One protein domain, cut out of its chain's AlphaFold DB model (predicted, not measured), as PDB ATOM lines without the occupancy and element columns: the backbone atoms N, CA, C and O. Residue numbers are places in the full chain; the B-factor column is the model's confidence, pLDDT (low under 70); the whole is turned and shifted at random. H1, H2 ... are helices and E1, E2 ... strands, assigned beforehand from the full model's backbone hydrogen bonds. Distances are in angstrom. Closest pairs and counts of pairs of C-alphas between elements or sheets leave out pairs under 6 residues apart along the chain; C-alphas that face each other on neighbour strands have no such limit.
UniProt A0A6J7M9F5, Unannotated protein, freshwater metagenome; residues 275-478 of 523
ATOM      1  N   ARG A 275      53.263   2.939 117.207       92.19
ATOM      2  CA  ARG A 275      51.846   2.727 117.469       92.19
ATOM      3  C   ARG A 275      51.059   3.571 116.487       92.19
ATOM      4  O   ARG A 275      51.265   4.783 116.441       92.19
ATOM      5  N   ILE A 276      50.212   2.925 115.697       95.75
ATOM      6  CA  ILE A 276      49.437   3.574 114.645       95.75
ATOM      7  C   ILE A 276      47.939   3.447 114.909       95.75
ATOM      8  O   ILE A 276      47.423   2.407 115.307       95.75
ATOM      9  N   THR A 277      47.237   4.543 114.681       96.81
ATOM     10  CA  THR A 277      45.783   4.637 114.593       96.81
ATOM     11  C   THR A 277      45.414   5.092 113.179       96.81
ATOM     12  O   THR A 277      46.283   5.622 112.474       96.81
ATOM     13  N   PRO A 278      44.144   4.955 112.753       96.62
ATOM     14  CA  PRO A 278      43.702   5.477 111.461       96.62
ATOM     15  C   PRO A 278      44.099   6.950 111.272       96.62
ATOM     16  O   PRO A 278      44.749   7.314 110.292       96.62
ATOM     17  N   THR A 279      43.823   7.791 112.274       93.69
ATOM     18  CA  THR A 279      44.166   9.220 112.256       93.69
ATOM     19  C   THR A 279      45.671   9.470 112.224       93.69
ATOM     20  O   THR A 279      46.119  10.371 111.515       93.69
ATOM     21  N   SER A 280      46.476   8.703 112.971       95.50
ATOM     22  CA  SER A 280      47.927   8.904 112.938       95.50
ATOM     23  C   SER A 280      48.510   8.520 111.582       95.50
ATOM     24  O   SER A 280      49.394   9.214 111.103       95.50
ATOM     25  N   LEU A 281      48.029   7.444 110.947       97.44
ATOM     26  CA  LEU A 281      48.547   7.039 109.640       97.44
ATOM     27  C   LEU A 281      48.169   8.049 108.549       97.44
ATOM     28  O   LEU A 281      49.028   8.448 107.770       97.44
ATOM     29  N   GLU A 282      46.924   8.537 108.545       95.56
ATOM     30  CA  GLU A 282      46.506   9.621 107.643       95.56
ATOM     31  C   GLU A 282      47.364  10.875 107.837       95.56
ATOM     32  O   GLU A 282      47.822  11.474 106.866       95.56
ATOM     33  N   THR A 283      47.648  11.235 109.091       95.44
ATOM     34  CA  THR A 283      48.479  12.404 109.402       95.44
ATOM     35  C   THR A 283      49.910  12.221 108.893       95.44
ATOM     36  O   THR A 283      50.483  13.178 108.374       95.44
ATOM     37  N   TRP A 284      50.476  11.013 109.017       96.12
ATOM     38  CA  TRP A 284      51.799  10.664 108.485       96.12
ATOM     39  C   TRP A 284      51.853  10.845 106.971       96.12
ATOM     40  O   TRP A 284      52.672  11.621 106.479       96.12
ATOM     41  N   ILE A 285      50.933  10.192 106.261       95.25
ATOM     42  CA  ILE A 285      50.866  10.221 104.797       95.25
ATOM     43  C   ILE A 285      50.644  11.644 104.288       95.25
ATOM     44  O   ILE A 285      51.227  12.035 103.281       95.25
ATOM     45  N   ARG A 286      49.849  12.448 105.005       93.88
ATOM     46  CA  ARG A 286      49.617  13.847 104.641       93.88
ATOM     47  C   ARG A 286      50.842  14.731 104.877       93.88
ATOM     48  O   ARG A 286      51.102  15.612 104.065       93.88
ATOM     49  N   CYS A 287      51.527  14.600 106.017       96.06
ATOM     50  CA  CYS A 287      52.693  15.426 106.339       96.06
ATOM     51  C   CYS A 287      53.518  14.869 107.523       96.06
ATOM     52  O   CYS A 287      53.055  14.933 108.671       96.06
ATOM     53  N   PRO A 288      54.788  14.466 107.302       95.62
ATOM     54  CA  PRO A 288      55.702  14.011 108.356       95.62
ATOM     55  C   PRO A 288      55.842  14.976 109.540       95.62
ATOM     56  O   PRO A 288      55.820  14.554 110.698       95.62
ATOM     57  N   ARG A 289      55.937  16.289 109.281       95.88
ATOM     58  CA  ARG A 289      56.047  17.308 110.338       95.88
ATOM     59  C   ARG A 289      54.802  17.396 111.215       95.88
ATOM     60  O   ARG A 289      54.907  17.478 112.439       95.88
ATOM     61  N   ALA A 290      53.621  17.344 110.596       95.38
ATOM     62  CA  ALA A 290      52.355  17.335 111.324       95.38
ATOM     63  C   ALA A 290      52.231  16.070 112.181       95.38
ATOM     64  O   ALA A 290      51.808  16.151 113.333       95.38
ATOM     65  N   TRP A 291      52.669  14.924 111.653       95.31
ATOM     66  CA  TRP A 291      52.702  13.669 112.393       95.31
ATOM     67  C   TRP A 291      53.639  13.725 113.595       95.31
ATOM     68  O   TRP A 291      53.220  13.380 114.697       95.31
ATOM     69  N   ARG A 292      54.867  14.237 113.436       93.81
ATOM     70  CA  ARG A 292      55.797  14.450 114.558       93.81
ATOM     71  C   ARG A 292      55.150  15.303 115.650       93.81
ATOM     72  O   ARG A 292      55.162  14.920 116.819       93.81
ATOM     73  N   ASN A 293      54.578  16.443 115.264       92.88
ATOM     74  CA  ASN A 293      53.976  17.385 116.203       92.88
ATOM     75  C   ASN A 293      52.785  16.749 116.938       92.88
ATOM     76  O   ASN A 293      52.715  16.838 118.159       92.88
ATOM     77  N   GLN A 294      51.897  16.051 116.229       91.50
ATOM     78  CA  GLN A 294      50.693  15.453 116.810       91.50
ATOM     79  C   GLN A 294      50.962  14.172 117.603       91.50
ATOM     80  O   GLN A 294      50.432  13.999 118.700       91.50
ATOM     81  N   VAL A 295      51.756  13.261 117.044       90.31
ATOM     82  CA  VAL A 295      51.853  11.867 117.498       90.31
ATOM     83  C   VAL A 295      53.052  11.651 118.415       90.31
ATOM     84  O   VAL A 295      52.906  10.989 119.438       90.31
ATOM     85  N   LEU A 296      54.218  12.225 118.096       89.00
ATOM     86  CA  LEU A 296      55.423  12.046 118.919       89.00
ATOM     87  C   LEU A 296      55.509  13.058 120.061       89.00
ATOM     88  O   LEU A 296      55.787  12.692 121.201       89.00
ATOM     89  N   LEU A 297      55.289  14.335 119.750       88.12
ATOM     90  CA  LEU A 297      55.504  15.434 120.693       88.12
ATOM     91  C   LEU A 297      54.218  15.878 121.400       88.12
ATOM     92  O   LEU A 297      54.282  16.558 122.423       88.12
ATOM     93  N   SER A 298      53.053  15.496 120.861       89.31
ATOM     94  CA  SER A 298      51.741  15.973 121.316       89.31
ATOM     95  C   SER A 298      51.672  17.501 121.425       89.31
ATOM     96  O   SER A 298      50.997  18.020 122.311       89.31
ATOM     97  N   ILE A 299      52.375  18.225 120.544       90.62
ATOM     98  CA  ILE A 299      52.279  19.681 120.441       90.62
ATOM     99  C   ILE A 299      50.796  20.006 120.283       90.62
ATOM    100  O   ILE A 299      50.146  19.428 119.395       90.62
ATOM    101  N   PRO A 300      50.233  20.878 121.134       89.06
ATOM    102  CA  PRO A 300      48.836  21.220 120.981       89.06
ATOM    103  C   PRO A 300      48.613  21.825 119.567       89.06
ATOM    104  O   PRO A 300      49.531  22.300 118.903       89.06
ATOM    105  N   ALA A 301      47.396  21.796 119.032       88.81
ATOM    106  CA  ALA A 301      47.126  22.368 117.708       88.81
ATOM    107  C   ALA A 301      46.955  23.900 117.714       88.81
ATOM    108  O   ALA A 301      46.022  24.391 118.347       88.81
ATOM    109  N   SER A 302      47.785  24.646 116.971       87.62
ATOM    110  CA  SER A 302      47.701  26.117 116.860       87.62
ATOM    111  C   SER A 302      46.461  26.624 116.127       87.62
ATOM    112  O   SER A 302      46.127  27.799 116.219       87.62
ATOM    113  N   ASN A 303      45.821  25.767 115.340       85.06
ATOM    114  CA  ASN A 303      44.627  26.058 114.556       85.06
ATOM    115  C   ASN A 303      43.607  24.959 114.807       85.06
ATOM    116  O   ASN A 303      43.328  24.142 113.930       85.06
ATOM    117  N   ASP A 304      43.115  24.897 116.039       73.00
ATOM    118  CA  ASP A 304      42.078  23.947 116.398       73.00
ATOM    119  C   ASP A 304      40.707  24.548 116.089       73.00
ATOM    120  O   ASP A 304      40.303  25.525 116.713       73.00
ATOM    121  N   SER A 305      39.996  23.982 115.116       60.31
ATOM    122  CA  SER A 305      38.591  24.314 114.854       60.31
ATOM    123  C   SER A 305      37.630  23.577 115.795       60.31
ATOM    124  O   SER A 305      36.421  23.652 115.602       60.31
ATOM    125  N   GLY A 306      38.163  22.824 116.768       55.06
ATOM    126  CA  GLY A 306      37.419  21.809 117.507       55.06
ATOM    127  C   GLY A 306      37.108  20.589 116.633       55.06
ATOM    128  O   GLY A 306      37.205  20.632 115.402       55.06
ATOM    129  N   SER A 307      36.744  19.479 117.275       52.81
ATOM    130  CA  SER A 307      35.991  18.428 116.585       52.81
ATOM    131  C   SER A 307      34.557  18.935 116.424       52.81
ATOM    132  O   SER A 307      34.066  19.562 117.360       52.81
ATOM    133  N   PRO A 308      33.859  18.706 115.299       60.91
ATOM    134  CA  PRO A 308      32.462  19.102 115.203       60.91
ATOM    135  C   PRO A 308      31.662  18.331 116.259       60.91
ATOM    136  O   PRO A 308      31.494  17.118 116.124       60.91
ATOM    137  N   ASP A 309      31.172  19.022 117.293       73.00
ATOM    138  CA  ASP A 309      30.344  18.432 118.359       73.00
ATOM    139  C   ASP A 309      29.163  17.638 117.778       73.00
ATOM    140  O   ASP A 309      28.781  16.590 118.294       73.00
ATOM    141  N   HIS A 310      28.656  18.087 116.623       86.94
ATOM    142  CA  HIS A 310      27.608  17.418 115.859       86.94
ATOM    143  C   HIS A 310      27.968  15.982 115.454       86.94
ATOM    144  O   HIS A 310      27.167  15.079 115.655       86.94
ATOM    145  N   GLY A 311      29.174  15.739 114.932       87.19
ATOM    146  CA  GLY A 311      29.575  14.391 114.517       87.19
ATOM    147  C   GLY A 311      29.639  13.423 115.699       87.19
ATOM    148  O   GLY A 311      29.120  12.316 115.618       87.19
ATOM    149  N   ILE A 312      30.197  13.870 116.828       87.12
ATOM    150  CA  ILE A 312      30.252  13.077 118.066       87.12
ATOM    151  C   ILE A 312      28.837  12.769 118.571       87.12
ATOM    152  O   ILE A 312      28.553  11.635 118.956       87.12
ATOM    153  N   MET A 313      27.940  13.759 118.534       90.44
ATOM    154  CA  MET A 313      26.542  13.590 118.922       90.44
ATOM    155  C   MET A 313      25.828  12.546 118.053       90.44
ATOM    156  O   MET A 313      25.139  11.687 118.594       90.44
ATOM    157  N   VAL A 314      26.024  12.573 116.732       93.06
ATOM    158  CA  VAL A 314      25.418  11.598 115.809       93.06
ATOM    159  C   VAL A 314      25.877  10.175 116.131       93.06
ATOM    160  O   VAL A 314      25.036   9.290 116.275       93.06
ATOM    161  N   HIS A 315      27.183   9.952 116.325       93.44
ATOM    162  CA  HIS A 315      27.706   8.625 116.683       93.44
ATOM    163  C   HIS A 315      27.146   8.146 118.032       93.44
ATOM    164  O   HIS A 315      26.734   6.993 118.155       93.44
ATOM    165  N   ALA A 316      27.059   9.034 119.029       91.50
ATOM    166  CA  ALA A 316      26.493   8.708 120.337       91.50
ATOM    167  C   ALA A 316      25.002   8.334 120.258       91.50
ATOM    168  O   ALA A 316      24.580   7.376 120.907       91.50
ATOM    169  N   VAL A 317      24.218   9.049 119.444       94.19
ATOM    170  CA  VAL A 317      22.795   8.756 119.219       94.19
ATOM    171  C   VAL A 317      22.613   7.413 118.515       94.19
ATOM    172  O   VAL A 317      21.829   6.595 118.989       94.19
ATOM    173  N   LEU A 318      23.358   7.149 117.437       95.31
ATOM    174  CA  LEU A 318      23.289   5.870 116.719       95.31
ATOM    175  C   LEU A 318      23.670   4.695 117.618       95.31
ATOM    176  O   LEU A 318      22.956   3.693 117.666       95.31
ATOM    177  N   ARG A 319      24.736   4.850 118.407       93.62
ATOM    178  CA  ARG A 319      25.103   3.868 119.424       93.62
ATOM    179  C   ARG A 319      23.960   3.619 120.399       93.62
ATOM    180  O   ARG A 319      23.626   2.468 120.659       93.62
ATOM    181  N   PHE A 320      23.370   4.679 120.950       93.94
ATOM    182  CA  PHE A 320      22.302   4.549 121.938       93.94
ATOM    183  C   PHE A 320      21.090   3.813 121.363       93.94
ATOM    184  O   PHE A 320      20.534   2.948 122.042       93.94
ATOM    185  N   ILE A 321      20.720   4.119 120.113       94.31
ATOM    186  CA  ILE A 321      19.637   3.440 119.396       94.31
ATOM    187  C   ILE A 321      19.917   1.938 119.315       94.31
ATOM    188  O   ILE A 321      19.037   1.161 119.676       94.31
ATOM    189  N   HIS A 322      21.125   1.541 118.908       92.69
ATOM    190  CA  HIS A 322      21.520   0.136 118.776       92.69
ATOM    191  C   HIS A 322      21.688  -0.600 120.113       92.69
ATOM    192  O   HIS A 322      21.388  -1.788 120.198       92.69
ATOM    193  N   ASP A 323      22.154   0.084 121.161       91.44
ATOM    194  CA  ASP A 323      22.362  -0.517 122.484       91.44
ATOM    195  C   ASP A 323      21.027  -0.781 123.217       91.44
ATOM    196  O   ASP A 323      20.957  -1.687 124.050       91.44
ATOM    197  N   HIS A 324      19.970  -0.009 122.919       91.88
ATOM    198  CA  HIS A 324      18.710  -0.018 123.684       91.88
ATOM    199  C   HIS A 324      17.451  -0.316 122.860       91.88
ATOM    200  O   HIS A 324      16.358  -0.351 123.419       91.88
ATOM    201  N   GLY A 325      17.577  -0.537 121.554       91.44
ATOM    202  CA  GLY A 325      16.438  -0.813 120.688       91.44
ATOM    203  C   GLY A 325      16.863  -1.164 119.268       91.44
ATOM    204  O   GLY A 325      17.917  -1.756 119.047       91.44
ATOM    205  N   SER A 326      16.015  -0.827 118.300       91.19
ATOM    206  CA  SER A 326      16.237  -1.135 116.887       91.19
ATOM    207  C   SER A 326      16.020   0.099 116.024       91.19
ATOM    208  O   SER A 326      15.094   0.871 116.264       91.19
ATOM    209  N   CYS A 327      16.806   0.238 114.955       93.69
ATOM    210  CA  CYS A 327      16.555   1.237 113.917       93.69
ATOM    211  C   CYS A 327      15.232   1.017 113.165       93.69
ATOM    212  O   CYS A 327      14.734   1.947 112.540       93.69
ATOM    213  N   SER A 328      14.646  -0.185 113.230       92.75
ATOM    214  CA  SER A 328      13.330  -0.464 112.641       92.75
ATOM    215  C   SER A 328      12.164   0.094 113.464       92.75
ATOM    216  O   SER A 328      11.039   0.140 112.970       92.75
ATOM    217  N   ASP A 329      12.406   0.471 114.721       94.81
ATOM    218  CA  ASP A 329      11.407   1.063 115.605       94.81
ATOM    219  C   ASP A 329      11.481   2.593 115.513       94.81
ATOM    220  O   ASP A 329      12.280   3.252 116.180       94.81
ATOM    221  N   LEU A 330      10.646   3.165 114.643       93.88
ATOM    222  CA  LEU A 330      10.619   4.609 114.420       93.88
ATOM    223  C   LEU A 330      10.169   5.397 115.656       93.88
ATOM    224  O   LEU A 330      10.528   6.568 115.764       93.88
ATOM    225  N   GLU A 331       9.393   4.810 116.569       95.38
ATOM    226  CA  GLU A 331       8.998   5.490 117.806       95.38
ATOM    227  C   GLU A 331      10.229   5.674 118.696       95.38
ATOM    228  O   GLU A 331      10.601   6.813 118.986       95.38
ATOM    229  N   HIS A 332      10.956   4.585 118.967       94.88
ATOM    230  CA  HIS A 332      12.233   4.604 119.694       94.88
ATOM    231  C   HIS A 332      13.258   5.553 119.061       94.88
ATOM    232  O   HIS A 332      13.826   6.411 119.738       94.88
ATOM    233  N   VAL A 333      13.472   5.463 117.743       94.56
ATOM    234  CA  VAL A 333      14.418   6.343 117.031       94.56
ATOM    235  C   VAL A 333      14.050   7.818 117.230       94.56
ATOM    236  O   VAL A 333      14.915   8.640 117.546       94.56
ATOM    237  N   ASN A 334      12.769   8.167 117.088       93.81
ATOM    238  CA  ASN A 334      12.304   9.538 117.274       93.81
ATOM    239  C   ASN A 334      12.441  10.017 118.723       93.81
ATOM    240  O   ASN A 334      12.833  11.168 118.941       93.81
ATOM    241  N   GLU A 335      12.146   9.164 119.703       94.88
ATOM    242  CA  GLU A 335      12.318   9.469 121.124       94.88
ATOM    243  C   GLU A 335      13.777   9.781 121.461       94.88
ATOM    244  O   GLU A 335      14.057  10.822 122.065       94.88
ATOM    245  N   VAL A 336      14.720   8.948 121.006       94.06
ATOM    246  CA  VAL A 336      16.153   9.152 121.256       94.06
ATOM    247  C   VAL A 336      16.652  10.444 120.606       94.06
ATOM    248  O   VAL A 336      17.358  11.216 121.261       94.06
ATOM    249  N   ILE A 337      16.270  10.720 119.352       92.81
ATOM    250  CA  ILE A 337      16.628  11.973 118.661       92.81
ATOM    251  C   ILE A 337      16.112  13.181 119.454       92.81
ATOM    252  O   ILE A 337      16.857  14.134 119.693       92.81
ATOM    253  N   ASN A 338      14.847  13.149 119.882       91.75
ATOM    254  CA  ASN A 338      14.237  14.245 120.633       91.75
ATOM    255  C   ASN A 338      14.933  14.463 121.986       91.75
ATOM    256  O   ASN A 338      15.205  15.607 122.353       91.75
ATOM    257  N   ALA A 339      15.284  13.384 122.692       90.19
ATOM    258  CA  ALA A 339      15.977  13.442 123.978       90.19
ATOM    259  C   ALA A 339      17.377  14.084 123.889       90.19
ATOM    260  O   ALA A 339      17.825  14.707 124.850       90.19
ATOM    261  N   HIS A 340      18.045  13.992 122.735       85.94
ATOM    262  CA  HIS A 340      19.378  14.561 122.497       85.94
ATOM    263  C   HIS A 340      19.348  15.956 121.842       85.94
ATOM    264  O   HIS A 340      20.350  16.404 121.288       85.94
ATOM    265  N   GLY A 341      18.215  16.669 121.900       80.69
ATOM    266  CA  GLY A 341      18.097  18.025 121.344       80.69
ATOM    267  C   GLY A 341      17.919  18.056 119.822       80.69
ATOM    268  O   GLY A 341      18.408  18.973 119.165       80.69
ATOM    269  N   GLY A 342      17.228  17.047 119.278       74.88
ATOM    270  CA  GLY A 342      17.002  16.758 117.858       74.88
ATOM    271  C   GLY A 342      16.891  17.947 116.906       74.88
ATOM    272  O   GLY A 342      15.794  18.430 116.628       74.88
ATOM    273  N   SER A 343      18.020  18.356 116.323       87.56
ATOM    274  CA  SER A 343      18.032  19.263 115.174       87.56
ATOM    275  C   SER A 343      17.508  18.554 113.920       87.56
ATOM    276  O   SER A 343      17.576  17.328 113.822       87.56
ATOM    277  N   ALA A 344      17.019  19.317 112.935       89.75
ATOM    278  CA  ALA A 344      16.597  18.755 111.647       89.75
ATOM    279  C   ALA A 344      17.729  17.946 110.993       89.75
ATOM    280  O   ALA A 344      17.525  16.806 110.597       89.75
ATOM    281  N   ARG A 345      18.958  18.481 111.020       91.81
ATOM    282  CA  ARG A 345      20.144  17.792 110.504       91.81
ATOM    283  C   ARG A 345      20.416  16.463 111.215       91.81
ATOM    284  O   ARG A 345      20.658  15.470 110.545       91.81
ATOM    285  N   LEU A 346      20.387  16.438 112.554       92.50
ATOM    286  CA  LEU A 346      20.592  15.197 113.316       92.50
ATOM    287  C   LEU A 346      19.526  14.159 112.957       92.50
ATOM    288  O   LEU A 346      19.845  12.994 112.753       92.50
ATOM    289  N   ARG A 347      18.264  14.593 112.871       94.25
ATOM    290  CA  ARG A 347      17.143  13.729 112.504       94.25
ATOM    291  C   ARG A 347      17.346  13.109 111.125       94.25
ATOM    292  O   ARG A 347      17.234  11.894 111.005       94.25
ATOM    293  N   ASP A 348      17.672  13.918 110.124       94.12
ATOM    294  CA  ASP A 348      17.849  13.447 108.751       94.12
ATOM    295  C   ASP A 348      19.016  12.453 108.639       94.12
ATOM    296  O   ASP A 348      18.872  11.396 108.030       94.12
ATOM    297  N   GLU A 349      20.148  12.745 109.287       95.44
ATOM    298  CA  GLU A 349      21.325  11.865 109.303       95.44
ATOM    299  C   GLU A 349      21.037  10.516 109.990       95.44
ATOM    300  O   GLU A 349      21.448   9.464 109.493       95.44
ATOM    301  N   VAL A 350      20.299  10.522 111.107       95.56
ATOM    302  CA  VAL A 350      19.922   9.295 111.833       95.56
ATOM    303  C   VAL A 350      18.889   8.479 111.056       95.56
ATOM    304  O   VAL A 350      19.025   7.261 110.965       95.56
ATOM    305  N   LEU A 351      17.874   9.119 110.467       94.44
ATOM    306  CA  LEU A 351      16.868   8.418 109.661       94.44
ATOM    307  C   LEU A 351      17.486   7.802 108.402       94.44
ATOM    308  O   LEU A 351      17.184   6.657 108.073       94.44
ATOM    309  N   ARG A 352      18.430   8.502 107.764       93.88
ATOM    310  CA  ARG A 352      19.192   7.966 106.630       93.88
ATOM    311  C   ARG A 352      19.997   6.715 107.003       93.88
ATOM    312  O   ARG A 352      20.145   5.809 106.183       93.88
ATOM    313  N   HIS A 353      20.533   6.645 108.224       95.50
ATOM    314  CA  HIS A 353      21.119   5.402 108.727       95.50
ATOM    315  C   HIS A 353      20.048   4.333 108.957       95.50
ATOM    316  O   HIS A 353      20.215   3.204 108.510       95.50
ATOM    317  N   ALA A 354      18.941   4.679 109.617       94.38
ATOM    318  CA  ALA A 354      17.891   3.724 109.962       94.38
ATOM    319  C   ALA A 354      17.328   2.982 108.734       94.38
ATOM    320  O   ALA A 354      17.094   1.779 108.808       94.38
ATOM    321  N   GLU A 355      17.205   3.664 107.591       92.81
ATOM    322  CA  GLU A 355      16.800   3.072 106.305       92.81
ATOM    323  C   GLU A 355      17.808   2.053 105.740       92.81
ATOM    324  O   GLU A 355      17.425   1.137 105.012       92.81
ATOM    325  N   ARG A 356      19.097   2.205 106.061       92.88
ATOM    326  CA  ARG A 356      20.206   1.364 105.571       92.88
ATOM    327  C   ARG A 356      20.716   0.371 106.616       92.88
ATOM    328  O   ARG A 356      21.586  -0.451 106.303       92.88
ATOM    329  N   CYS A 357      20.233   0.469 107.851       93.00
ATOM    330  CA  CYS A 357      20.685  -0.332 108.976       93.00
ATOM    331  C   CYS A 357      20.344  -1.814 108.730       93.00
ATOM    332  O   CYS A 357      19.199  -2.132 108.394       93.00
ATOM    333  N   PRO A 358      21.300  -2.747 108.893       90.81
ATOM    334  CA  PRO A 358      21.052  -4.172 108.712       90.81
ATOM    335  C   PRO A 358      20.344  -4.746 109.955       90.81
ATOM    336  O   PRO A 358      20.881  -5.588 110.665       90.81
ATOM    337  N   VAL A 359      19.121  -4.285 110.231       86.38
ATOM    338  CA  VAL A 359      18.368  -4.559 111.474       86.38
ATOM    339  C   VAL A 359      18.089  -6.043 111.743       86.38
ATOM    340  O   VAL A 359      17.825  -6.418 112.880       86.38
ATOM    341  N   THR A 360      18.138  -6.895 110.716       86.50
ATOM    342  CA  THR A 360      17.968  -8.351 110.849       86.50
ATOM    343  C   THR A 360      19.284  -9.104 111.040       86.50
ATOM    344  O   THR A 360      19.251 -10.305 111.301       86.50
ATOM    345  N   ALA A 361      20.432  -8.442 110.865       91.06
ATOM    346  CA  ALA A 361      21.748  -9.040 111.045       91.06
ATOM    347  C   ALA A 361      22.120  -9.132 112.531       91.06
ATOM    348  O   ALA A 361      21.669  -8.340 113.360       91.06
ATOM    349  N   GLU A 362      22.990 -10.082 112.871       92.19
ATOM    350  CA  GLU A 362      23.542 -10.174 114.219       92.19
ATOM    351  C   GLU A 362      24.467  -8.976 114.462       92.19
ATOM    352  O   GLU A 362      25.464  -8.795 113.764       92.19
ATOM    353  N   SER A 363      24.155  -8.148 115.461       91.75
ATOM    354  CA  SER A 363      25.066  -7.083 115.888       91.75
ATOM    355  C   SER A 363      26.278  -7.694 116.590       91.75
ATOM    356  O   SER A 363      26.140  -8.358 117.619       91.75
ATOM    357  N   PHE A 364      27.472  -7.454 116.046       92.88
ATOM    358  CA  PHE A 364      28.725  -7.867 116.674       92.88
ATOM    359  C   PHE A 364      29.185  -6.848 117.722       92.88
ATOM    360  O   PHE A 364      29.713  -7.221 118.770       92.88
ATOM    361  N   GLY A 365      28.962  -5.556 117.464       90.94
ATOM    362  CA  GLY A 365      29.204  -4.501 118.443       90.94
ATOM    363  C   GLY A 365      29.230  -3.094 117.853       90.94
ATOM    364  O   GLY A 365      29.403  -2.906 116.651       90.94
ATOM    365  N   HIS A 366      29.099  -2.108 118.741       91.94
ATOM    366  CA  HIS A 366      29.213  -0.681 118.448       91.94
ATOM    367  C   HIS A 366      30.401  -0.089 119.214       91.94
ATOM    368  O   HIS A 366      30.686  -0.523 120.332       91.94
ATOM    369  N   GLU A 367      31.082   0.905 118.638       91.38
ATOM    370  CA  GLU A 367      32.302   1.504 119.204       91.38
ATOM    371  C   GLU A 367      33.358   0.442 119.563       91.38
ATOM    372  O   GLU A 367      33.997   0.476 120.620       91.38
ATOM    373  N   LEU A 368      33.514  -0.552 118.685       92.62
ATOM    374  CA  LEU A 368      34.365  -1.708 118.920       92.62
ATOM    375  C   LEU A 368      35.838  -1.284 118.893       92.62
ATOM    376  O   LEU A 368      36.405  -0.982 117.842       92.62
ATOM    377  N   ALA A 369      36.471  -1.278 120.063       93.31
ATOM    378  CA  ALA A 369      37.872  -0.923 120.235       93.31
ATOM    379  C   ALA A 369      38.782  -2.145 120.044       93.31
ATOM    380  O   ALA A 369      38.780  -3.058 120.865       93.31
ATOM    381  N   LEU A 370      39.618  -2.133 119.005       94.69
ATOM    382  CA  LEU A 370      40.511  -3.239 118.653       94.69
ATOM    383  C   LEU A 370      41.984  -2.838 118.687       94.69
ATOM    384  O   LEU A 370      42.352  -1.675 118.491       94.69
ATOM    385  N   ALA A 371      42.835  -3.836 118.914       95.31
ATOM    386  CA  ALA A 371      44.283  -3.714 118.865       95.31
ATOM    387  C   ALA A 371      44.910  -4.971 118.260       95.31
ATOM    388  O   ALA A 371      44.608  -6.081 118.696       95.31
ATOM    389  N   ARG A 372      45.837  -4.796 117.316       94.81
ATOM    390  CA  ARG A 372      46.583  -5.889 116.685       94.81
ATOM    391  C   ARG A 372      48.065  -5.536 116.613       94.81
ATOM    392  O   ARG A 372      48.428  -4.408 116.286       94.81
ATOM    393  N   TYR A 373      48.922  -6.493 116.960       95.31
ATOM    394  CA  TYR A 373      50.377  -6.344 116.929       95.31
ATOM    395  C   TYR A 373      50.955  -7.125 115.745       95.31
ATOM    396  O   TYR A 373      50.588  -8.281 115.551       95.31
ATOM    397  N   SER A 374      51.849  -6.497 114.975       95.19
ATOM    398  CA  SER A 374      52.592  -7.136 113.883       95.19
ATOM    399  C   SER A 374      54.046  -7.331 114.328       95.19
ATOM    400  O   SER A 374      54.764  -6.336 114.499       95.19
ATOM    401  N   PRO A 375      54.501  -8.576 114.564       93.88
ATOM    402  CA  PRO A 375      55.912  -8.858 114.798       93.88
ATOM    403  C   PRO A 375      56.722  -8.690 113.503       93.88
ATOM    404  O   PRO A 375      56.221  -8.928 112.407       93.88
ATOM    405  N   ALA A 376      58.001  -8.328 113.622       93.25
ATOM    406  CA  ALA A 376      58.894  -8.197 112.471       93.25
ATOM    407  C   ALA A 376      60.362  -8.475 112.829       93.25
ATOM    408  O   ALA A 376      60.760  -8.409 113.995       93.25
ATOM    409  N   GLN A 377      61.167  -8.755 111.799       90.50
ATOM    410  CA  GLN A 377      62.627  -8.809 111.862       90.50
ATOM    411  C   GLN A 377      63.210  -7.863 110.793       90.50
ATOM    412  O   GLN A 377      62.913  -8.056 109.616       90.50
ATOM    413  N   PRO A 378      64.016  -6.846 111.166       91.19
ATOM    414  CA  PRO A 378      64.408  -6.492 112.530       91.19
ATOM    415  C   PRO A 378      63.225  -6.020 113.392       91.19
ATOM    416  O   PRO A 378      62.258  -5.433 112.912       91.19
ATOM    417  N   ALA A 379      63.347  -6.246 114.700       89.38
ATOM    418  CA  ALA A 379      62.372  -5.893 115.735       89.38
ATOM    419  C   ALA A 379      61.851  -4.442 115.682       89.38
ATOM    420  O   ALA A 379      60.725  -4.162 116.086       89.38
ATOM    421  N   THR A 380      62.657  -3.505 115.184       87.38
ATOM    422  CA  THR A 380      62.299  -2.088 115.034       87.38
ATOM    423  C   THR A 380      61.185  -1.842 114.013       87.38
ATOM    424  O   THR A 380      60.551  -0.785 114.072       87.38
ATOM    425  N   HIS A 381      60.927  -2.796 113.112       92.69
ATOM    426  CA  HIS A 381      59.845  -2.743 112.121       92.69
ATOM    427  C   HIS A 381      58.514  -3.277 112.665       92.69
ATOM    428  O   HIS A 381      57.496  -3.200 111.981       92.69
ATOM    429  N   ALA A 382      58.505  -3.813 113.889       93.44
ATOM    430  CA  ALA A 382      57.274  -4.224 114.540       93.44
ATOM    431  C   ALA A 382      56.430  -3.001 114.919       93.44
ATOM    432  O   ALA A 382      56.953  -1.938 115.283       93.44
ATOM    433  N   PHE A 383      55.110  -3.165 114.876       94.94
ATOM    434  CA  PHE A 383      54.170  -2.101 115.205       94.94
ATOM    435  C   PHE A 383      52.915  -2.633 115.892       94.94
ATOM    436  O   PHE A 383      52.543  -3.799 115.767       94.94
ATOM    437  N   LEU A 384      52.252  -1.743 116.623       95.88
ATOM    438  CA  LEU A 384      50.913  -1.960 117.157       95.88
ATOM    439  C   LEU A 384      49.939  -1.061 116.398       95.88
ATOM    440  O   LEU A 384      50.144   0.151 116.348       95.88
ATOM    441  N   ALA A 385      48.861  -1.630 115.873       97.06
ATOM    442  CA  ALA A 385      47.748  -0.861 115.345       97.06
ATOM    443  C   ALA A 385      46.552  -0.917 116.298       97.06
ATOM    444  O   ALA A 385      46.251  -1.967 116.865       97.06
ATOM    445  N   THR A 386      45.859   0.208 116.462       96.88
ATOM    446  CA  THR A 386      44.603   0.286 117.221       96.88
ATOM    447  C   THR A 386      43.562   1.078 116.450       96.88
ATOM    448  O   THR A 386      43.889   2.144 115.925       96.88
ATOM    449  N   ALA A 387      42.314   0.620 116.444       96.06
ATOM    450  CA  ALA A 387      41.195   1.362 115.869       96.06
ATOM    451  C   ALA A 387      39.941   1.213 116.733       96.06
ATOM    452  O   ALA A 387      39.810   0.256 117.493       96.06
ATOM    453  N   GLN A 388      39.038   2.174 116.596       94.75
ATOM    454  CA  GLN A 388      37.680   2.117 117.114       94.75
ATOM    455  C   GLN A 388      36.761   2.108 115.896       94.75
ATOM    456  O   GLN A 388      36.913   2.960 115.018       94.75
ATOM    457  N   LEU A 389      35.931   1.077 115.791       94.62
ATOM    458  CA  LEU A 389      35.015   0.869 114.676       94.62
ATOM    459  C   LEU A 389      33.625   1.291 115.138       94.62
ATOM    460  O   LEU A 389      33.205   0.862 116.216       94.62
ATOM    461  N   ASP A 390      32.924   2.102 114.348       95.69
ATOM    462  CA  ASP A 390      31.640   2.651 114.786       95.69
ATOM    463  C   ASP A 390      30.610   1.542 114.978       95.69
ATOM    464  O   ASP A 390      30.073   1.420 116.072       95.69
ATOM    465  N   ALA A 391      30.392   0.678 113.984       96.00
ATOM    466  CA  ALA A 391      29.496  -0.466 114.132       96.00
ATOM    467  C   ALA A 391      29.907  -1.662 113.267       96.00
ATOM    468  O   ALA A 391      30.468  -1.503 112.182       96.00
ATOM    469  N   VAL A 392      29.636  -2.870 113.765       96.81
ATOM    470  CA  VAL A 392      29.964  -4.131 113.096       96.81
ATOM    471  C   VAL A 392      28.808  -5.119 113.230       96.81
ATOM    472  O   VAL A 392      28.294  -5.329 114.331       96.81
ATOM    473  N   TRP A 393      28.455  -5.777 112.126       96.94
ATOM    474  CA  TRP A 393      27.443  -6.832 112.059       96.94
ATOM    475  C   TRP A 393      28.002  -8.112 111.440       96.94
ATOM    476  O   TRP A 393      28.995  -8.090 110.711       96.94
ATOM    477  N   ILE A 394      27.345  -9.233 111.727       96.56
ATOM    478  CA  ILE A 394      27.594 -10.531 111.101       96.56
ATOM    479  C   ILE A 394      26.325 -10.966 110.370       96.56
ATOM    480  O   ILE A 394      25.250 -11.072 110.964       96.56
ATOM    481  N   HIS A 395      26.453 -11.234 109.073       95.50
ATOM    482  CA  HIS A 395      25.398 -11.830 108.253       95.50
ATOM    483  C   HIS A 395      25.997 -12.453 106.989       95.50
ATOM    484  O   HIS A 395      27.057 -12.037 106.541       95.50
ATOM    485  N   ASP A 396      25.346 -13.469 106.417       93.50
ATOM    486  CA  ASP A 396      25.703 -14.050 105.107       93.50
ATOM    487  C   ASP A 396      27.188 -14.455 104.937       93.50
ATOM    488  O   ASP A 396      27.762 -14.367 103.847       93.50
ATOM    489  N   GLY A 397      27.835 -14.892 106.024       94.06
ATOM    490  CA  GLY A 397      29.266 -15.231 106.033       94.06
ATOM    491  C   GLY A 397      30.201 -14.016 105.927       94.06
ATOM    492  O   GLY A 397      31.357 -14.160 105.526       94.06
ATOM    493  N   ILE A 398      29.702 -12.822 106.256       95.38
ATOM    494  CA  ILE A 398      30.394 -11.535 106.182       95.38
ATOM    495  C   ILE A 398      30.452 -10.909 107.580       95.38
ATOM    496  O   ILE A 398      29.495 -10.971 108.351       95.38
ATOM    497  N   LEU A 399      31.586 -10.284 107.884       97.25
ATOM    498  CA  LEU A 399      31.762  -9.316 108.957       97.25
ATOM    499  C   LEU A 399      31.668  -7.914 108.330       97.25
ATOM    500  O   LEU A 399      32.639  -7.449 107.732       97.25
ATOM    501  N   ASP A 400      30.494  -7.281 108.403       97.25
ATOM    502  CA  ASP A 400      30.211  -5.963 107.807       97.25
ATOM    503  C   ASP A 400      30.519  -4.868 108.828       97.25
ATOM    504  O   ASP A 400      29.803  -4.707 109.817       97.25
ATOM    505  N   ALA A 401      31.603  -4.129 108.611       97.56
ATOM    506  CA  ALA A 401      31.977  -2.983 109.424       97.56
ATOM    507  C   ALA A 401      31.620  -1.679 108.725       97.56
ATOM    508  O   ALA A 401      32.001  -1.438 107.577       97.56
ATOM    509  N   ARG A 402      30.946  -0.795 109.459       97.00
ATOM    510  CA  ARG A 402      30.546   0.523 108.978       97.00
ATOM    511  C   ARG A 402      31.196   1.604 109.821       97.00
ATOM    512  O   ARG A 402      31.164   1.562 111.047       97.00
ATOM    513  N   ASP A 403      31.804   2.552 109.127       95.88
ATOM    514  CA  ASP A 403      32.435   3.743 109.682       95.88
ATOM    515  C   ASP A 403      31.616   4.949 109.207       95.88
ATOM    516  O   ASP A 403      31.578   5.272 108.014       95.88
ATOM    517  N   TYR A 404      30.897   5.572 110.133       95.56
ATOM    518  CA  TYR A 404      29.956   6.644 109.860       95.56
ATOM    519  C   TYR A 404      30.696   7.941 109.530       95.56
ATOM    520  O   TYR A 404      31.741   8.287 110.102       95.56
ATOM    521  N   LYS A 405      30.158   8.683 108.559       93.38
ATOM    522  CA  LYS A 405      30.719   9.957 108.101       93.38
ATOM    523  C   LYS A 405      29.634  11.023 108.017       93.38
ATOM    524  O   LYS A 405      28.745  10.972 107.178       93.38
ATOM    525  N   THR A 406      29.761  12.054 108.844       90.31
ATOM    526  CA  THR A 406      28.860  13.226 108.871       90.31
ATOM    527  C   THR A 406      29.376  14.410 108.045       90.31
ATOM    528  O   THR A 406      28.782  15.486 108.041       90.31
ATOM    529  N   GLY A 407      30.514  14.241 107.365       84.75
ATOM    530  CA  GLY A 407      31.146  15.265 106.534       84.75
ATOM    531  C   GLY A 407      31.295  14.842 105.074       84.75
ATOM    532  O   GLY A 407      30.848  13.772 104.661       84.75
ATOM    533  N   SER A 408      31.973  15.687 104.297       83.50
ATOM    534  CA  SER A 408      32.163  15.491 102.858       83.50
ATOM    535  C   SER A 408      32.921  14.206 102.512       83.50
ATOM    536  O   SER A 408      33.846  13.791 103.219       83.50
ATOM    537  N   ARG A 409      32.567  13.617 101.365       87.56
ATOM    538  CA  ARG A 409      33.257  12.466 100.770       87.56
ATOM    539  C   ARG A 409      34.670  12.848 100.320       87.56
ATOM    540  O   ARG A 409      34.847  13.833  99.608       87.56
ATOM    541  N   ARG A 410      35.677  12.073 100.746       83.31
ATOM    542  CA  ARG A 410      37.104  12.318 100.436       83.31
ATOM    543  C   ARG A 410      37.669  11.397  99.361       83.31
ATOM    544  O   ARG A 410      38.559  11.810  98.628       83.31
ATOM    545  N   THR A 411      37.172  10.168  99.283       90.50
ATOM    546  CA  THR A 411      37.642   9.139  98.353       90.50
ATOM    547  C   THR A 411      36.458   8.524  97.616       90.50
ATOM    548  O   THR A 411      35.322   8.586  98.085       90.50
ATOM    549  N   LEU A 412      36.721   7.961  96.435       93.69
ATOM    550  CA  LEU A 412      35.720   7.212  95.672       93.69
ATOM    551  C   LEU A 412      35.625   5.753  96.125       93.69
ATOM    552  O   LEU A 412      34.566   5.152  95.995       93.69
ATOM    553  N   ARG A 413      36.711   5.207  96.682       96.94
ATOM    554  CA  ARG A 413      36.781   3.853  97.231       96.94
ATOM    555  C   ARG A 413      37.304   3.897  98.657       96.94
ATOM    556  O   ARG A 413      38.193   4.696  98.970       96.94
ATOM    557  N   VAL A 414      36.793   3.017  99.510       97.00
ATOM    558  CA  VAL A 414      37.275   2.865 100.891       97.00
ATOM    559  C   VAL A 414      38.739   2.403 100.907       97.00
ATOM    560  O   VAL A 414      39.533   2.922 101.686       97.00
ATOM    561  N   ALA A 415      39.130   1.511  99.990       96.38
ATOM    562  CA  ALA A 415      40.490   0.964  99.892       96.38
ATOM    563  C   ALA A 415      41.590   2.016  99.628       96.38
ATOM    564  O   ALA A 415      42.766   1.762  99.907       96.38
ATOM    565  N   ASP A 416      41.228   3.193  99.108       96.12
ATOM    566  CA  ASP A 416      42.172   4.281  98.819       96.12
ATOM    567  C   ASP A 416      42.436   5.182 100.036       96.12
ATOM    568  O   ASP A 416      43.344   6.013 100.002       96.12
ATOM    569  N   ASP A 417      41.662   5.035 101.117       95.81
ATOM    570  CA  ASP A 417      41.851   5.804 102.343       95.81
ATOM    571  C   ASP A 417      42.804   5.074 103.305       95.81
ATOM    572  O   ASP A 417      42.489   3.978 103.776       95.81
ATOM    573  N   PRO A 418      43.945   5.668 103.696       95.19
ATOM    574  CA  PRO A 418      44.858   5.026 104.636       95.19
ATOM    575  C   PRO A 418      44.247   4.704 106.001       95.19
ATOM    576  O   PRO A 418      44.709   3.799 106.698       95.19
ATOM    577  N   ARG A 419      43.196   5.427 106.404       95.88
ATOM    578  CA  ARG A 419      42.460   5.144 107.642       95.88
ATOM    579  C   ARG A 419      41.820   3.757 107.588       95.88
ATOM    580  O   ARG A 419      41.902   3.017 108.572       95.88
ATOM    581  N   ALA A 420      41.278   3.397 106.423       97.31
ATOM    582  CA  ALA A 420      40.661   2.106 106.168       97.31
ATOM    583  C   ALA A 420      41.667   0.955 106.269       97.31
ATOM    584  O   ALA A 420      41.308  -0.107 106.764       97.31
ATOM    585  N   TRP A 421      42.934   1.154 105.889       97.88
ATOM    586  CA  TRP A 421      43.967   0.108 105.990       97.88
ATOM    587  C   TRP A 421      44.164  -0.349 107.437       97.88
ATOM    588  O   TRP A 421      44.220  -1.543 107.723       97.88
ATOM    589  N   VAL A 422      44.225   0.609 108.369       97.88
ATOM    590  CA  VAL A 422      44.359   0.311 109.800       97.88
ATOM    591  C   VAL A 422      43.100  -0.373 110.326       97.88
ATOM    592  O   VAL A 422      43.216  -1.385 111.012       97.88
ATOM    593  N   GLN A 423      41.916   0.158 110.000       97.25
ATOM    594  CA  GLN A 423      40.622  -0.400 110.414       97.25
ATOM    595  C   GLN A 423      40.451  -1.847 109.930       97.25
ATOM    596  O   GLN A 423      40.169  -2.736 110.735       97.25
ATOM    597  N   ALA A 424      40.688  -2.094 108.642       97.38
ATOM    598  CA  ALA A 424      40.556  -3.407 108.030       97.38
ATOM    599  C   ALA A 424      41.547  -4.413 108.625       97.38
ATOM    600  O   ALA A 424      41.157  -5.515 109.007       97.38
ATOM    601  N   TRP A 425      42.817  -4.031 108.795       97.50
ATOM    602  CA  TRP A 425      43.827  -4.952 109.317       97.50
ATOM    603  C   TRP A 425      43.587  -5.345 110.782       97.50
ATOM    604  O   TRP A 425      43.753  -6.519 111.132       97.50
ATOM    605  N   VAL A 426      43.164  -4.411 111.651       96.44
ATOM    606  CA  VAL A 426      42.842  -4.768 113.047       96.44
ATOM    607  C   VAL A 426      41.581  -5.624 113.147       96.44
ATOM    608  O   VAL A 426      41.518  -6.494 114.010       96.44
ATOM    609  N   LEU A 427      40.600  -5.414 112.266       96.19
ATOM    610  CA  LEU A 427      39.361  -6.189 112.246       96.19
ATOM    611  C   LEU A 427      39.547  -7.572 111.601       96.19
ATOM    612  O   LEU A 427      38.886  -8.533 111.990       96.19
ATOM    613  N   GLY A 428      40.506  -7.699 110.679       95.31
ATOM    614  CA  GLY A 428      40.810  -8.938 109.967       95.31
ATOM    615  C   GLY A 428      41.127 -10.125 110.876       95.31
ATOM    616  O   GLY A 428      40.818 -11.253 110.512       95.31
ATOM    617  N   SER A 429      41.661  -9.908 112.086       90.06
ATOM    618  CA  SER A 429      41.876 -11.014 113.032       90.06
ATOM    619  C   SER A 429      40.565 -11.641 113.506       90.06
ATOM    620  O   SER A 429      40.512 -12.846 113.723       90.06
ATOM    621  N   ILE A 430      39.505 -10.840 113.653       93.50
ATOM    622  CA  ILE A 430      38.172 -11.333 114.027       93.50
ATOM    623  C   ILE A 430      37.548 -12.076 112.849       93.50
ATOM    624  O   ILE A 430      37.007 -13.163 113.041       93.50
ATOM    625  N   ALA A 431      37.665 -11.518 111.641       94.88
ATOM    626  CA  ALA A 431      37.189 -12.159 110.418       94.88
ATOM    627  C   ALA A 431      37.840 -13.542 110.224       94.88
ATOM    628  O   ALA A 431      37.132 -14.531 110.074       94.88
ATOM    629  N   GLN A 432      39.169 -13.633 110.360       92.75
ATOM    630  CA  GLN A 432      39.922 -14.891 110.270       92.75
ATOM    631  C   GLN A 432      39.518 -15.902 111.354       92.75
ATOM    632  O   GLN A 432      39.263 -17.059 111.044       92.75
ATOM    633  N   GLN A 433      39.414 -15.476 112.619       92.19
ATOM    634  CA  GLN A 433      39.019 -16.358 113.729       92.19
ATOM    635  C   GLN A 433      37.604 -16.927 113.583       92.19
ATOM    636  O   GLN A 433      37.319 -17.996 114.117       92.19
ATOM    637  N   LYS A 434      36.711 -16.188 112.921       93.94
ATOM    638  CA  LYS A 434      35.319 -16.584 112.697       93.94
ATOM    639  C   LYS A 434      35.068 -17.167 111.308       93.94
ATOM    640  O   LYS A 434      33.920 -17.476 111.012       93.94
ATOM    641  N   GLU A 435      36.106 -17.292 110.479       94.69
ATOM    642  CA  GLU A 435      36.004 -17.756 109.090       94.69
ATOM    643  C   GLU A 435      34.996 -16.932 108.253       94.69
ATOM    644  O   GLU A 435      34.237 -17.465 107.447       94.69
ATOM    645  N   LEU A 436      34.974 -15.608 108.457       94.94
ATOM    646  CA  LEU A 436      34.097 -14.661 107.757       94.94
ATOM    647  C   LEU A 436      34.875 -13.842 106.721       94.94
ATOM    648  O   LEU A 436      36.039 -13.498 106.938       94.94
ATOM    649  N   ARG A 437      34.210 -13.442 105.633       94.75
ATOM    650  CA  ARG A 437      34.731 -12.406 104.723       94.75
ATOM    651  C   ARG A 437      34.594 -11.036 105.370       94.75
ATOM    652  O   ARG A 437      33.563 -10.742 105.967       94.75
ATOM    653  N   LEU A 438      35.603 -10.181 105.247       97.75
ATOM    654  CA  LEU A 438      35.545  -8.836 105.809       97.75
ATOM    655  C   LEU A 438      35.011  -7.847 104.768       97.75
ATOM    656  O   LEU A 438      35.542  -7.777 103.664       97.75
ATOM    657  N   GLN A 439      34.012  -7.045 105.136       97.69
ATOM    658  CA  GLN A 439      33.599  -5.868 104.373       97.69
ATOM    659  C   GLN A 439      33.746  -4.609 105.227       97.69
ATOM    660  O   GLN A 439      33.323  -4.577 106.380       97.69
ATOM    661  N   LEU A 440      34.347  -3.563 104.658       97.94
ATOM    662  CA  LEU A 440      34.467  -2.249 105.285       97.94
ATOM    663  C   LEU A 440      33.772  -1.184 104.430       97.94
ATOM    664  O   LEU A 440      34.086  -1.011 103.249       97.94
ATOM    665  N   ARG A 441      32.850  -0.444 105.048       97.06
ATOM    666  CA  ARG A 441      32.020   0.585 104.414       97.06
ATOM    667  C   ARG A 441      32.214   1.936 105.081       97.06
ATOM    668  O   ARG A 441      32.228   2.033 106.307       97.06
ATOM    669  N   TYR A 442      32.291   2.986 104.271       96.75
ATOM    670  CA  TYR A 442      32.107   4.358 104.739       96.75
ATOM    671  C   TYR A 442      30.666   4.756 104.476       96.75
ATOM    672  O   TYR A 442      30.285   4.959 103.329       96.75
ATOM    673  N   GLU A 443      29.873   4.841 105.539       96.12
ATOM    674  CA  GLU A 443      28.467   5.213 105.430       96.12
ATOM    675  C   GLU A 443      28.337   6.722 105.663       96.12
ATOM    676  O   GLU A 443      28.429   7.212 106.793       96.12
ATOM    677  N   HIS A 444      28.150   7.483 104.583       95.44
ATOM    678  CA  HIS A 444      27.904   8.912 104.680       95.44
ATOM    679  C   HIS A 444      26.454   9.161 105.101       95.44
ATOM    680  O   HIS A 444      25.498   8.677 104.487       95.44
ATOM    681  N   LEU A 445      26.302   9.900 106.197       94.88
ATOM    682  CA  LEU A 445      25.015  10.227 106.805       94.88
ATOM    683  C   LEU A 445      24.474  11.574 106.314       94.88
ATOM    684  O   LEU A 445      23.265  11.783 106.302       94.88
ATOM    685  N   ALA A 446      25.369  12.470 105.898       90.31
ATOM    686  CA  ALA A 446      25.019  13.790 105.393       90.31
ATOM    687  C   ALA A 446      24.131  13.674 104.140       90.31
ATOM    688  O   ALA A 446      24.468  12.946 103.202       90.31
ATOM    689  N   THR A 447      22.993  14.370 104.129       85.25
ATOM    690  CA  THR A 447      21.967  14.226 103.083       85.25
ATOM    691  C   THR A 447      22.400  14.779 101.732       85.25
ATOM    692  O   THR A 447      21.865  14.356 100.714       85.25
ATOM    693  N   GLU A 448      23.398  15.665 101.706       88.00
ATOM    694  CA  GLU A 448      24.015  16.188 100.487       88.00
ATOM    695  C   GLU A 448      24.943  15.194  99.763       88.00
ATOM    696  O   GLU A 448      25.455  15.508  98.689       88.00
ATOM    697  N   ILE A 449      25.211  14.021 100.349       88.88
ATOM    698  CA  ILE A 449      26.000  12.963  99.716       88.88
ATOM    699  C   ILE A 449      25.042  11.910  99.164       88.88
ATOM    700  O   ILE A 449      24.454  11.146  99.920       88.88
ATOM    701  N   ASP A 450      24.902  11.847  97.842       85.12
ATOM    702  CA  ASP A 450      23.977  10.907  97.197       85.12
ATOM    703  C   ASP A 450      24.489   9.458  97.235       85.12
ATOM    704  O   ASP A 450      23.713   8.530  97.451       85.12
ATOM    705  N   GLU A 451      25.804   9.268  97.084       88.31
ATOM    706  CA  GLU A 451      26.437   7.951  96.966       88.31
ATOM    707  C   GLU A 451      27.636   7.793  97.911       88.31
ATOM    708  O   GLU A 451      28.586   8.593  97.896       88.31
ATOM    709  N   ASP A 452      27.613   6.707  98.683       93.06
ATOM    710  CA  ASP A 452      28.736   6.260  99.505       93.06
ATOM    711  C   ASP A 452      29.923   5.808  98.619       93.06
ATOM    712  O   ASP A 452      29.719   5.388  97.477       93.06
ATOM    713  N   PRO A 453      31.178   5.887  99.106       95.62
ATOM    714  CA  PRO A 453      32.320   5.277  98.430       95.62
ATOM    715  C   PRO A 453      32.128   3.772  98.193       95.62
ATOM    716  O   PRO A 453      31.482   3.088  98.988       95.62
ATOM    717  N   GLU A 454      32.775   3.241  97.154       97.12
ATOM    718  CA  GLU A 454      32.858   1.796  96.923       97.12
ATOM    719  C   GLU A 454      33.432   1.105  98.171       97.12
ATOM    720  O   GLU A 454      34.517   1.462  98.650       97.12
ATOM    721  N   PHE A 455      32.680   0.143  98.713       96.56
ATOM    722  CA  PHE A 455      33.087  -0.615  99.891       96.56
ATOM    723  C   PHE A 455      34.281  -1.515  99.576       96.56
ATOM    724  O   PHE A 455      34.496  -1.912  98.435       96.56
ATOM    725  N   TRP A 456      35.056  -1.854 100.601       97.56
ATOM    726  CA  TRP A 456      36.211  -2.731 100.445       97.56
ATOM    727  C   TRP A 456      35.884  -4.113 100.998       97.56
ATOM    728  O   TRP A 456      35.649  -4.257 102.196       97.56
ATOM    729  N   GLU A 457      35.842  -5.114 100.123       96.56
ATOM    730  CA  GLU A 457      35.821  -6.524 100.515       96.56
ATOM    731  C   GLU A 457      37.261  -7.037 100.598       96.56
ATOM    732  O   GLU A 457      38.040  -6.828  99.668       96.56
ATOM    733  N   LEU A 458      37.617  -7.665 101.720       95.00
ATOM    734  CA  LEU A 458      38.956  -8.183 101.974       95.00
ATOM    735  C   LEU A 458      38.908  -9.685 102.233       95.00
ATOM    736  O   LEU A 458      38.185 -10.162 103.116       95.00
ATOM    737  N   ASP A 459      39.743 -10.403 101.496       91.12
ATOM    738  CA  ASP A 459      40.103 -11.786 101.769       91.12
ATOM    739  C   ASP A 459      41.449 -11.867 102.517       91.12
ATOM    740  O   ASP A 459      41.999 -10.870 102.999       91.12
ATOM    741  N   GLU A 460      41.973 -13.082 102.669       90.50
ATOM    742  CA  GLU A 460      43.248 -13.309 103.344       90.50
ATOM    743  C   GLU A 460      44.441 -12.686 102.594       90.50
ATOM    744  O   GLU A 460      45.357 -12.162 103.234       90.50
ATOM    745  N   GLU A 461      44.434 -12.702 101.259       93.00
ATOM    746  CA  GLU A 461      45.504 -12.125 100.439       93.00
ATOM    747  C   GLU A 461      45.531 -10.599 100.588       93.00
ATOM    748  O   GLU A 461      46.586 -10.023 100.874       93.00
ATOM    749  N   GLU A 462      44.367  -9.951 100.519       94.31
ATOM    750  CA  GLU A 462      44.205  -8.509 100.729       94.31
ATOM    751  C   GLU A 462      44.599  -8.082 102.152       94.31
ATOM    752  O   GLU A 462      45.249  -7.046 102.344       94.31
ATOM    753  N   LEU A 463      44.270  -8.883 103.174       94.38
ATOM    754  CA  LEU A 463      44.693  -8.621 104.555       94.38
ATOM    755  C   LEU A 463      46.218  -8.703 104.717       94.38
ATOM    756  O   LEU A 463      46.807  -7.843 105.381       94.38
ATOM    757  N   ASN A 464      46.860  -9.689 104.087       94.69
ATOM    758  CA  ASN A 464      48.317  -9.835 104.094       94.69
ATOM    759  C   ASN A 464      49.002  -8.687 103.332       94.69
ATOM    760  O   ASN A 464      49.972  -8.103 103.825       94.69
ATOM    761  N   ALA A 465      48.467  -8.297 102.172       96.38
ATOM    762  CA  ALA A 465      48.948  -7.145 101.410       96.38
ATOM    763  C   ALA A 465      48.791  -5.832 102.196       96.38
ATOM    764  O   ALA A 465      49.666  -4.960 102.154       96.38
ATOM    765  N   THR A 466      47.704  -5.698 102.961       97.62
ATOM    766  CA  THR A 466      47.474  -4.551 103.847       97.62
ATOM    767  C   THR A 466      48.494  -4.507 104.983       97.62
ATOM    768  O   THR A 466      49.025  -3.434 105.272       97.62
ATOM    769  N   GLU A 467      48.832  -5.647 105.595       97.31
ATOM    770  CA  GLU A 467      49.885  -5.705 106.616       97.31
ATOM    771  C   GLU A 467      51.235  -5.225 106.074       97.31
ATOM    772  O   GLU A 467      51.902  -4.407 106.713       97.31
ATOM    773  N   GLU A 468      51.621  -5.684 104.882       97.50
ATOM    774  CA  GLU A 468      52.888  -5.293 104.260       97.50
ATOM    775  C   GLU A 468      52.900  -3.810 103.861       97.50
ATOM    776  O   GLU A 468      53.910  -3.118 104.023       97.50
ATOM    777  N   ARG A 469      51.753  -3.272 103.426       97.62
ATOM    778  CA  ARG A 469      51.586  -1.835 103.175       97.62
ATOM    779  C   ARG A 469      51.767  -1.018 104.455       97.62
ATOM    780  O   ARG A 469      52.514  -0.040 104.454       97.62
ATOM    781  N   LEU A 470      51.133  -1.426 105.557       98.12
ATOM    782  CA  LEU A 470      51.307  -0.780 106.861       98.12
ATOM    783  C   LEU A 470      52.769  -0.859 107.318       98.12
ATOM    784  O   LEU A 470      53.339   0.148 107.737       98.12
ATOM    785  N   ARG A 471      53.405  -2.026 107.180       97.75
ATOM    786  CA  ARG A 471      54.816  -2.230 107.523       97.75
ATOM    787  C   ARG A 471      55.745  -1.339 106.702       97.75
ATOM    788  O   ARG A 471      56.670  -0.755 107.263       97.75
ATOM    789  N   SER A 472      55.471  -1.176 105.412       97.81
ATOM    790  CA  SER A 472      56.219  -0.265 104.541       97.81
ATOM    791  C   SER A 472      56.171   1.180 105.053       97.81
ATOM    792  O   SER A 472      57.198   1.855 105.086       97.81
ATOM    793  N   GLU A 473      55.016   1.656 105.527       97.69
ATOM    794  CA  GLU A 473      54.906   2.990 106.138       97.69
ATOM    795  C   GLU A 473      55.637   3.085 107.482       97.69
ATOM    796  O   GLU A 473      56.296   4.084 107.766       97.69
ATOM    797  N   ILE A 474      55.599   2.027 108.294       96.56
ATOM    798  CA  ILE A 474      56.360   1.948 109.547       96.56
ATOM    799  C   ILE A 474      57.864   2.066 109.292       96.56
ATOM    800  O   ILE A 474      58.543   2.807 110.006       96.56
ATOM    801  N   ILE A 475      58.381   1.386 108.267       96.19
ATOM    802  CA  ILE A 475      59.789   1.477 107.863       96.19
ATOM    803  C   ILE A 475      60.127   2.917 107.460       96.19
ATOM    804  O   ILE A 475      61.068   3.489 108.009       96.19
ATOM    805  N   LYS A 476      59.300   3.564 106.627       96.50
ATOM    806  CA  LYS A 476      59.504   4.975 106.252       96.50
ATOM    807  C   LYS A 476      59.538   5.903 107.471       96.50
ATOM    808  O   LYS A 476      60.428   6.747 107.575       96.50
ATOM    809  N   ILE A 477      58.627   5.734 108.436       95.38
ATOM    810  CA  ILE A 477      58.625   6.516 109.689       95.38
ATOM    811  C   ILE A 477      59.923   6.287 110.477       95.38
ATOM    812  O   ILE A 477      60.492   7.224 111.048       95.38
ATOM    813  N   ARG A 478      60.409   5.042 110.537       91.94
ATOM    814  CA  ARG A 478      61.656   4.695 111.232       91.94
ATOM    815  C   ARG A 478      62.877   5.320 110.584       91.94
ATOM    816  O   ARG A 478      63.711   5.837 111.321       91.94
TER     817      ARG A 478
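What this domain is: This is residues 275 to 478 of the 523 residues of the protein "Unannotated protein" of freshwater metagenome (UniProt A0A6J7M9F5). A strongly twisted sheet of five strands curls round one helix, H6, with H7 packed beside that helix on the same face. A three-helix bundle, H3, H4 and H5, sits at one end of the longest axis, with H3 packed on the other face of the sheet; a small helical hairpin, H1 and H2, lies away from it, with H1 packed on the beginning of H6, and a loop with residues 302 to 307 sticking out joins H2 to H3. The printed part has 204 residues with seven named helices and five named strands, in the order H1 H2 H3 H4 H5 E1 E2 E3 H6 E4 E5 H7, and its class is mixed, helices and strands. The mixed sheet runs E1 E2 E3 E4 E5, with E3 and E4 parallel and the other neighbours antiparallel. The whole is compact, with a radius of gyration of the C-alphas of 17.9 A and spans of 57 by 46 by 28 A.

Where its parts are: The sheet holds E1, residues 362 to 374, 29.2 A long; E2, residues 383 to 395, 31.2 A; E3, residues 398 to 405, 21.6 A; E4, residues 437 to 444, 22.4 A; and E5, residues 456 to 458. E1 bends by 82 degrees at residue 367 and E2 by 81 degrees at residue 390. H6, residues 418 to 433, is 24.0 A long with a kink of 34 degrees near residue 426. H7, residues 460 to 478, is 26.9 A long and ends at C-alpha 478, (61.656, 4.695, 111.232). H3, residues 309 to 324, is 22.5 A long, H4 is residues 330 to 339, and H5, residues 344 to 356, is 18.8 A long. H1, residues 278 to 286, begins at C-alpha 278, (43.702, 5.477, 111.461), and H2 is residues 288 to 296.

How they stand to each other: E1, E2 and E3 form a meander, each strand the antiparallel neighbour of the one before. N 370 of E1 and O 387 of E2 are within hydrogen-bond range at 2.8 A, and N 393 of E2 and O 400 of E3 at 2.9 A. E3, H6 and E4 make a strand-helix-strand unit, two parallel neighbour strands with a helix between, whose crossover is right-handed; N 401 and O 439 are 2.9 A apart. E5 is an edge strand, with N 456 and O 440 of E4 at 2.9 A. The sheet and its helices make three layers, with helices on both faces of the sheet: H6 and H7 on one face, H3 and H5 on the other. The closest C-alphas of H6 and E2 are those of Ala 387 and Gln 423, 5.8 A apart. H6 and H7 touch at a steep tilt of 46 degrees, opposite ways, closest at Trp 425 and Leu 463, whose C-alphas are 6.1 A apart. H1 touches H6 through residues 418 to 423 of H6, closest at the C-alphas of Pro 278 and Arg 419, 4.0 A, and only grazes the sheet. H1 and H2 form a helical hairpin. H3 lies over E1 and E2, at a height over the sheet of 9.0 A. H3, H4 and H5 form an up-and-down bundle, each helix running against the one before; the closest C-alphas of H3 and H4 are those of Ile 321 and Val 333, 6.4 A. Every O i to N i+4 pair is within hydrogen-bond range in H1, H2, H3, H4 and H7, against 8 of 9 in H5 and 9 of 12 in H6.

The domain as a whole: The two C-alphas farthest apart are those of Glu 331 and Pro 378, 56.9 A. The printed part has no cut. The links H2 to H3, E3 to H6 and E4 to E5 are long. Mean pLDDT of the printed part is 92.5, and residues 305 to 308 are under 70.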